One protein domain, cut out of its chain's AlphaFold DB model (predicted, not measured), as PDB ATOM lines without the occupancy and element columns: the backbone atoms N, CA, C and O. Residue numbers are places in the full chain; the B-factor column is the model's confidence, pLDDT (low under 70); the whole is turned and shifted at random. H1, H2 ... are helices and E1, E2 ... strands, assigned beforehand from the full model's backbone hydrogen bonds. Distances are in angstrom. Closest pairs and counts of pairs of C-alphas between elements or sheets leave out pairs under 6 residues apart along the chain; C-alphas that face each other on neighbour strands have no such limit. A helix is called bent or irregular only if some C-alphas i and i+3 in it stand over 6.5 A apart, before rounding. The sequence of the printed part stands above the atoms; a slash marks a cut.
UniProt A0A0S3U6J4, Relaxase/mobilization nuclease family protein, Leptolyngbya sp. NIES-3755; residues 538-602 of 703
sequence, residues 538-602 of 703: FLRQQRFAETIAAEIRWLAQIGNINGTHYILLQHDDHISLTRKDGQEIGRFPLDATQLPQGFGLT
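Overview. This is residues 538 to 602 of the 703 residues of the protein "Relaxase/mobilization nuclease family protein" of Leptolyngbya sp. NIES-3755 (UniProt A0A0S3U6J4). Picture a small antiparallel sheet of three strands, E1, E2 and E3, with one long kinked helix, H1, laid across one of its faces, while the other face is bare. The tail after E3 folds back along that edge strand, and a short stretch before E1 lines the sheet's other edge. The printed part has 65 residues, with one named helix and three named strands in the order H1, E1, E2, E3 along the chain; the sheet's order is E1 - E2 - E3, and the class is mixed, helices and strands. The whole is compact, with a radius of gyration of the C-alphas of 10.7 A, and its outline is rounded, spanning 28 by 25 by 17 A.

Arrangement. Start at the sheet, where E1, residues 566 to 570, E2, residues 574 to 579, and E3, residues 584 to 589, form a meander, each strand the antiparallel neighbour of the one before. Look between E1 and E2, a hairpin with directions 162 degrees apart, and you find N 567 and O 578 within hydrogen-bond range at 2.8 A. E2 and E3 are a hairpin too, at 161 degrees, and there N 575 and O 588 stand 2.7 A apart. Beyond the edge strands, residues 561 to 562 pair antiparallel with residues 567 to 568 of E1, and residues 597 to 598 with residues 586 to 587 of E3. H1, residues 538 to 556, is on the sheet at a height over the sheet of 7.1 A, two layers with the helix on one face. It runs across the strands, at 64 degrees to E1 on the local plane, and lies only just over E1, E2 and E3, with 3 of its C-alphas falling on each. Its closest C-alphas to E3 are those of Ala 549 and Phe 588, 6.3 A apart; to E1, those of Ala 556 and Gln 570, 6.6 A apart. In H1, 13 of 15 O i to N i+4 pairs are within hydrogen-bond range.

Along the chain. Find C-alpha 566 at (222.071, 244.992, 239.366), where E1 begins its 13.0 A. E2 covers 16.6 A, and E3 covers 14.5 A to C-alpha 589 at (213.575, 260.201, 239.346). Go back to C-alpha 538 at (200.611, 248.501, 238.924), and from there H1 runs 24.6 A to C-alpha 556. It is irregular, with C-alphas 547 and 550 at 7.5 A, and has a kink of 48 degrees near residue 550.

Size, cuts and confidence. The two C-alphas farthest apart are those of Asp 581 and Thr 593, at 30.3 A. The printed part has no cut. The links E1 to E2 and E2 to E3 are tight, and H1 to E1 is short. Residues 590 to 602 hold no named element. The mean pLDDT of the printed part is 78.7; look for values under 70 at residues 538 to 540, 558 to 560, 563 to 565 and 595.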
ATOM      1  N   PHE A 538     200.134 247.120 238.961       57.16
ATOM      2  CA  PHE A 538     200.611 248.501 238.924       57.16
ATOM      3  C   PHE A 538     200.903 249.071 240.324       57.16
ATOM      4  O   PHE A 538     202.004 249.568 240.553       57.16
ATOM      5  N   LEU A 539     199.959 248.961 241.265       56.91
ATOM      6  CA  LEU A 539     200.140 249.414 242.650       56.91
ATOM      7  C   LEU A 539     201.253 248.635 243.358       56.91
ATOM      8  O   LEU A 539     202.087 249.234 244.027       56.91
ATOM      9  N   ARG A 540     201.349 247.325 243.117       69.88
ATOM     10  CA  ARG A 540     202.404 246.482 243.687       69.88
ATOM     11  C   ARG A 540     203.787 246.891 243.194       69.88
ATOM     12  O   ARG A 540     204.721 247.023 243.985       69.88
ATOM     13  N   GLN A 541     203.924 247.115 241.889       79.69
ATOM     14  CA  GLN A 541     205.168 247.598 241.293       79.69
ATOM     15  C   GLN A 541     205.527 249.003 241.791       79.69
ATOM     16  O   GLN A 541     206.699 249.271 242.064       79.69
ATOM     17  N   GLN A 542     204.526 249.869 241.960       77.12
ATOM     18  CA  GLN A 542     204.685 251.202 242.530       77.12
ATOM     19  C   GLN A 542     205.179 251.131 243.982       77.12
ATOM     20  O   GLN A 542     206.206 251.724 244.306       77.12
ATOM     21  N   ARG A 543     204.545 250.310 244.829       78.75
ATOM     22  CA  ARG A 543     204.928 250.092 246.231       78.75
ATOM     23  C   ARG A 543     206.334 249.513 246.362       78.75
ATOM     24  O   ARG A 543     207.119 249.957 247.204       78.75
ATOM     25  N   PHE A 544     206.696 248.546 245.518       80.88
ATOM     26  CA  PHE A 544     208.062 248.018 245.473       80.88
ATOM     27  C   PHE A 544     209.078 249.090 245.086       80.88
ATOM     28  O   PHE A 544     210.136 249.165 245.711       80.88
ATOM     29  N   ALA A 545     208.763 249.926 244.094       76.19
ATOM     30  CA  ALA A 545     209.632 251.019 243.684       76.19
ATOM     31  C   ALA A 545     209.783 252.063 244.803       76.19
ATOM     32  O   ALA A 545     210.903 252.448 245.132       76.19
ATOM     33  N   GLU A 546     208.695 252.465 245.454       82.56
ATOM     34  CA  GLU A 546     208.714 253.392 246.592       82.56
ATOM     35  C   GLU A 546     209.556 252.864 247.753       82.56
ATOM     36  O   GLU A 546     210.406 253.586 248.277       82.56
ATOM     37  N   THR A 547     209.412 251.577 248.075       81.38
ATOM     38  CA  THR A 547     210.149 250.921 249.166       81.38
ATOM     39  C   THR A 547     211.668 251.015 248.988       81.38
ATOM     40  O   THR A 547     212.399 251.160 249.966       81.38
ATOM     41  N   ILE A 548     212.167 250.932 247.751       80.00
ATOM     42  CA  ILE A 548     213.612 250.899 247.463       80.00
ATOM     43  C   ILE A 548     214.165 252.233 246.940       80.00
ATOM     44  O   ILE A 548     215.377 252.368 246.762       80.00
ATOM     45  N   ALA A 549     213.309 253.231 246.694       83.00
ATOM     46  CA  ALA A 549     213.685 254.472 246.019       83.00
ATOM     47  C   ALA A 549     214.745 255.280 246.773       83.00
ATOM     48  O   ALA A 549     215.683 255.784 246.154       83.00
ATOM     49  N   ALA A 550     214.619 255.390 248.099       79.31
ATOM     50  CA  ALA A 550     215.590 256.108 248.924       79.31
ATOM     51  C   ALA A 550     216.990 255.483 248.813       79.31
ATOM     52  O   ALA A 550     217.980 256.188 248.621       79.31
ATOM     53  N   GLU A 551     217.056 254.150 248.838       84.50
ATOM     54  CA  GLU A 551     218.315 253.411 248.773       84.50
ATOM     55  C   GLU A 551     218.965 253.505 247.390       84.50
ATOM     56  O   GLU A 551     220.177 253.668 247.267       84.50
ATOM     57  N   ILE A 552     218.162 253.472 246.326       78.88
ATOM     58  CA  ILE A 552     218.662 253.646 244.957       78.88
ATOM     59  C   ILE A 552     219.229 255.049 244.749       78.88
ATOM     60  O   ILE A 552     220.286 255.194 244.134       78.88
ATOM     61  N   ARG A 553     218.568 256.077 245.288       81.81
ATOM     62  CA  ARG A 553     219.070 257.456 245.239       81.81
ATOM     63  C   ARG A 553     220.364 257.606 246.032       81.81
ATOM     64  O   ARG A 553     221.282 258.251 245.536       81.81
ATOM     65  N   TRP A 554     220.459 256.994 247.214       79.12
ATOM     66  CA  TRP A 554     221.692 256.977 248.006       79.12
ATOM     67  C   TRP A 554     222.842 256.317 247.236       79.12
ATOM     68  O   TRP A 554     223.897 256.924 247.056       79.12
ATOM     69  N   LEU A 555     222.612 255.131 246.671       71.12
ATOM     70  CA  LEU A 555     223.591 254.430 245.841       71.12
ATOM     71  C   LEU A 555     224.033 255.256 244.624       71.12
ATOM     72  O   LEU A 555     225.216 255.270 244.290       71.12
ATOM     73  N   ALA A 556     223.116 255.977 243.979       71.50
ATOM     74  CA  ALA A 556     223.441 256.815 242.829       71.50
ATOM     75  C   ALA A 556     224.360 257.999 243.170       71.50
ATOM     76  O   ALA A 556     225.079 258.469 242.291       71.50
ATOM     77  N   GLN A 557     224.438 258.439 244.433       71.44
ATOM     78  CA  GLN A 557     225.425 259.450 244.853       71.44
ATOM     79  C   GLN A 557     226.872 258.960 244.670       71.44
ATOM     80  O   GLN A 557     227.789 259.764 244.512       71.44
ATOM     81  N   ILE A 558     227.071 257.639 244.650       65.25
ATOM     82  CA  ILE A 558     228.363 256.976 244.423       65.25
ATOM     83  C   ILE A 558     228.687 256.910 242.911       65.25
ATOM     84  O   ILE A 558     229.810 256.594 242.514       65.25
ATOM     85  N   GLY A 559     227.724 257.259 242.053       63.78
ATOM     86  CA  GLY A 559     227.804 257.217 240.598       63.78
ATOM     87  C   GLY A 559     227.186 255.950 240.004       63.78
ATOM     88  O   GLY A 559     226.424 255.233 240.649       63.78
ATOM     89  N   ASN A 560     227.518 255.661 238.744       69.56
ATOM     90  CA  ASN A 560     227.019 254.467 238.059       69.56
ATOM     91  C   ASN A 560     227.564 253.191 238.713       69.56
ATOM     92  O   ASN A 560     228.780 252.997 238.800       69.56
ATOM     93  N   ILE A 561     226.669 252.284 239.108       70.50
ATOM     94  CA  ILE A 561     227.025 251.042 239.799       70.50
ATOM     95  C   ILE A 561     226.838 249.858 238.863       70.50
ATOM     96  O   ILE A 561     225.759 249.627 238.327       70.50
ATOM     97  N   ASN A 562     227.879 249.041 238.732       72.94
ATOM     98  CA  ASN A 562     227.822 247.760 238.039       72.94
ATOM     99  C   ASN A 562     228.055 246.622 239.045       72.94
ATOM    100  O   ASN A 562     229.161 246.097 239.167       72.94
ATOM    101  N   GLY A 563     227.016 246.289 239.813       62.12
ATOM    102  CA  GLY A 563     227.074 245.311 240.900       62.12
ATOM    103  C   GLY A 563     227.012 243.860 240.417       62.12
ATOM    104  O   GLY A 563     227.062 243.581 239.227       62.12
ATOM    105  N   THR A 564     226.884 242.904 241.340       56.56
ATOM    106  CA  THR A 564     226.780 241.466 241.005       56.56
ATOM    107  C   THR A 564     225.402 241.073 240.473       56.56
ATOM    108  O   THR A 564     225.304 240.147 239.679       56.56
ATOM    109  N   HIS A 565     224.347 241.770 240.904       62.94
ATOM    110  CA  HIS A 565     222.951 241.455 240.563       62.94
ATOM    111  C   HIS A 565     222.267 242.566 239.762       62.94
ATOM    112  O   HIS A 565     221.416 242.269 238.927       62.94
ATOM    113  N   TYR A 566     222.687 243.818 239.972       81.31
ATOM    114  CA  TYR A 566     222.071 244.992 239.366       81.31
ATOM    115  C   TYR A 566     223.096 245.918 238.732       81.31
ATOM    116  O   TYR A 566     224.257 245.975 239.151       81.31
ATOM    117  N   ILE A 567     222.623 246.662 237.748       74.75
ATOM    118  CA  ILE A 567     223.283 247.799 237.136       74.75
ATOM    119  C   ILE A 567     222.398 249.015 237.432       74.75
ATOM    120  O   ILE A 567     221.211 248.999 237.107       74.75
ATOM    121  N   LEU A 568     222.967 250.036 238.072       81.12
ATOM    122  CA  LEU A 568     222.331 251.336 238.270       81.12
ATOM    123  C   LEU A 568     223.041 252.333 237.362       81.12
ATOM    124  O   LEU A 568     224.251 252.537 237.491       81.12
ATOM    125  N   LEU A 569     222.290 252.935 236.447       80.00
ATOM    126  CA  LEU A 569     222.785 253.999 235.580       80.00
ATOM    127  C   LEU A 569     222.013 255.274 235.885       80.00
ATOM    128  O   LEU A 569     220.786 255.284 235.832       80.00
ATOM    129  N   GLN A 570     222.743 256.327 236.217       87.88
ATOM    130  CA  GLN A 570     222.208 257.661 236.392       87.88
ATOM    131  C   GLN A 570     222.156 258.367 235.033       87.88
ATOM    132  O   GLN A 570     223.166 258.465 234.331       87.88
ATOM    133  N   HIS A 571     220.970 258.855 234.691       88.81
ATOM    134  CA  HIS A 571     220.689 259.726 233.551       88.81
ATOM    135  C   HIS A 571     220.458 261.161 234.047       88.81
ATOM    136  O   HIS A 571     220.558 261.434 235.245       88.81
ATOM    137  N   ASP A 572     220.154 262.080 233.130       86.19
ATOM    138  CA  ASP A 572     219.978 263.503 233.451       86.19
ATOM    139  C   ASP A 572     218.790 263.769 234.403       86.19
ATOM    140  O   ASP A 572     218.830 264.721 235.180       86.19
ATOM    141  N   ASP A 573     217.745 262.934 234.366       88.75
ATOM    142  CA  ASP A 573     216.487 263.117 235.105       88.75
ATOM    143  C   ASP A 573     216.099 261.941 236.026       88.75
ATOM    144  O   ASP A 573     215.313 262.120 236.960       88.75
ATOM    145  N   HIS A 574     216.659 260.745 235.823       91.25
ATOM    146  CA  HIS A 574     216.336 259.552 236.612       91.25
ATOM    147  C   HIS A 574     217.499 258.554 236.702       91.25
ATOM    148  O   HIS A 574     218.478 258.620 235.964       91.25
ATOM    149  N   ILE A 575     217.367 257.582 237.600       88.12
ATOM    150  CA  ILE A 575     218.246 256.424 237.752       88.12
ATOM    151  C   ILE A 575     217.498 255.206 237.211       88.12
ATOM    152  O   ILE A 575     216.397 254.900 237.670       88.12
ATOM    153  N   SER A 576     218.086 254.499 236.250       89.75
ATOM    154  CA  SER A 576     217.546 253.229 235.754       89.75
ATOM    155  C   SER A 576     218.147 252.060 236.532       89.75
ATOM    156  O   SER A 576     219.375 251.936 236.611       89.75
ATOM    157  N   LEU A 577     217.293 251.180 237.055       91.56
ATOM    158  CA  LEU A 577     217.673 249.927 237.702       91.56
ATOM    159  C   LEU A 577     217.486 248.764 236.727       91.56
ATOM    160  O   LEU A 577     216.372 248.476 236.292       91.56
ATOM    161  N   THR A 578     218.573 248.060 236.421       84.50
ATOM    162  CA  THR A 578     218.581 246.931 235.479       84.50
ATOM    163  C   THR A 578     219.153 245.684 236.146       84.50
ATOM    164  O   THR A 578     220.173 245.759 236.833       84.50
ATOM    165  N   ARG A 579     218.538 244.516 235.947       83.44
ATOM    166  CA  ARG A 579     219.126 243.222 236.328       83.44
ATOM    167  C   ARG A 579     220.263 242.836 235.384       83.44
ATOM    168  O   ARG A 579     220.419 243.361 234.286       83.44
ATOM    169  N   LYS A 580     221.097 241.884 235.806       76.81
ATOM    170  CA  LYS A 580     222.246 241.419 235.005       76.81
ATOM    171  C   LYS A 580     221.908 240.703 233.706       76.81
ATOM    172  O   LYS A 580     222.772 240.616 232.840       76.81
ATOM    173  N   ASP A 581     220.690 240.204 233.585       80.06
ATOM    174  CA  ASP A 581     220.143 239.664 232.341       80.06
ATOM    175  C   ASP A 581     219.811 240.760 231.307       80.06
ATOM    176  O   ASP A 581     219.504 240.439 230.161       80.06
ATOM    177  N   GLY A 582     219.930 242.039 231.681       77.31
ATOM    178  CA  GLY A 582     219.661 243.192 230.826       77.31
ATOM    179  C   GLY A 582     218.234 243.730 230.939       77.31
ATOM    180  O   GLY A 582     217.908 244.683 230.236       77.31
ATOM    181  N   GLN A 583     217.392 243.162 231.808       86.25
ATOM    182  CA  GLN A 583     216.033 243.651 232.021       86.25
ATOM    183  C   GLN A 583     216.033 244.913 232.894       86.25
ATOM    184  O   GLN A 583     216.451 244.873 234.054       86.25
ATOM    185  N   GLU A 584     215.531 246.029 232.361       90.00
ATOM    186  CA  GLU A 584     215.216 247.222 233.154       90.00
ATOM    187  C   GLU A 584     213.965 246.942 233.998       90.00
ATOM    188  O   GLU A 584     212.934 246.533 233.466       90.00
ATOM    189  N   ILE A 585     214.068 247.114 235.317       89.81
ATOM    190  CA  ILE A 585     213.019 246.741 236.280       89.81
ATOM    191  C   ILE A 585     212.462 247.932 237.063       89.81
ATOM    192  O   ILE A 585     211.411 247.799 237.690       89.81
ATOM    193  N   GLY A 586     213.106 249.100 236.999       90.25
ATOM    194  CA  GLY A 586     212.552 250.319 237.578       90.25
ATOM    195  C   GLY A 586     213.296 251.594 237.192       90.25
ATOM    196  O   GLY A 586     214.473 251.558 236.826       90.25
ATOM    197  N   ARG A 587     212.592 252.722 237.304       90.44
ATOM    198  CA  ARG A 587     213.095 254.079 237.072       90.44
ATOM    199  C   ARG A 587     212.819 254.952 238.282       90.44
ATOM    200  O   ARG A 587     211.694 255.020 238.764       90.44
ATOM    201  N   PHE A 588     213.846 255.643 238.748       92.00
ATOM    202  CA  PHE A 588     213.805 256.409 239.987       92.00
ATOM    203  C   PHE A 588     214.207 257.847 239.672       92.00
ATOM    204  O   PHE A 588     215.391 258.082 239.436       92.00
ATOM    205  N   PRO A 589     213.260 258.799 239.608       86.19
ATOM    206  CA  PRO A 589     213.575 260.201 239.346       86.19
ATOM    207  C   PRO A 589     214.656 260.726 240.294       86.19
ATOM    208  O   PRO A 589     214.742 260.270 241.430       86.19
ATOM    209  N   LEU A 590     215.480 261.685 239.866       81.31
ATOM    210  CA  LEU A 590     216.446 262.327 240.772       81.31
ATOM    211  C   LEU A 590     215.758 263.280 241.763       81.31
ATOM    212  O   LEU A 590     216.208 263.418 242.899       81.31
ATOM    213  N   ASP A 591     214.625 263.864 241.372       82.62
ATOM    214  CA  ASP A 591     213.755 264.677 242.228       82.62
ATOM    215  C   ASP A 591     212.930 263.779 243.165       82.62
ATOM    216  O   ASP A 591     212.264 262.843 242.718       82.62
ATOM    217  N   ALA A 592     213.037 263.992 244.479       73.44
ATOM    218  CA  ALA A 592     212.360 263.179 245.497       73.44
ATOM    219  C   ALA A 592     210.847 263.414 245.549       73.44
ATOM    220  O   ALA A 592     210.126 262.582 246.089       73.44
ATOM    221  N   THR A 593     210.369 264.508 244.955       76.06
ATOM    222  CA  THR A 593     208.938 264.824 244.862       76.06
ATOM    223  C   THR A 593     208.229 264.047 243.751       76.06
ATOM    224  O   THR A 593     207.002 263.998 243.718       76.06
ATOM    225  N   GLN A 594     208.987 263.420 242.847       72.75
ATOM    226  CA  GLN A 594     208.452 262.621 241.749       72.75
ATOM    227  C   GLN A 594     208.418 261.133 242.103       72.75
ATOM    228  O   GLN A 594     209.382 260.579 242.645       72.75
ATOM    229  N   LEU A 595     207.313 260.479 241.736       69.75
ATOM    230  CA  LEU A 595     207.079 259.070 242.035       69.75
ATOM    231  C   LEU A 595     208.037 258.153 241.250       69.75
ATOM    232  O   LEU A 595     208.182 258.310 240.032       69.75
ATOM    233  N   PRO A 596     208.687 257.184 241.920       82.19
ATOM    234  CA  PRO A 596     209.466 256.145 241.254       82.19
ATOM    235  C   PRO A 596     208.535 255.171 240.532       82.19
ATOM    236  O   PRO A 596     207.368 255.069 240.884       82.19
ATOM    237  N   GLN A 597     209.039 254.446 239.536       81.44
ATOM    238  CA  GLN A 597     208.236 253.526 238.728       81.44
ATOM    239  C   GLN A 597     208.885 252.142 238.685       81.44
ATOM    240  O   GLN A 597     210.067 252.014 238.358       81.44
ATOM    241  N   GLY A 598     208.108 251.105 239.001       82.56
ATOM    242  CA  GLY A 598     208.490 249.698 238.865       82.56
ATOM    243  C   GLY A 598     207.793 249.049 237.670       82.56
ATOM    244  O   GLY A 598     206.645 249.370 237.374       82.56
ATOM    245  N   PHE A 599     208.469 248.130 236.978       77.56
ATOM    246  CA  PHE A 599     207.893 247.429 235.813       77.56
ATOM    247  C   PHE A 599     208.201 245.921 235.783       77.56
ATOM    248  O   PHE A 599     207.979 245.252 234.776       77.56
ATOM    249  N   GLY A 600     208.756 245.383 236.869       77.19
ATOM    250  CA  GLY A 600     209.225 243.997 236.964       77.19
ATOM    251  C   GLY A 600     209.998 243.687 238.250       77.19
ATOM    252  O   GLY A 600     210.762 242.718 238.296       77.19
ATOM    253  N   LEU A 601     209.833 244.525 239.276       79.00
ATOM    254  CA  LEU A 601     210.361 244.304 240.612       79.00
ATOM    255  C   LEU A 601     209.669 243.099 241.242       79.00
ATOM    256  O   LEU A 601     208.456 242.920 241.147       79.00
ATOM    257  N   THR A 602     210.461 242.269 241.899       79.94
ATOM    258  CA  THR A 602     210.004 241.122 242.678       79.94
ATOM    259  C   THR A 602     210.302 241.356 244.149       79.94
ATOM    260  O   THR A 602     211.188 242.138 244.499       79.94
TER     261      THR A 602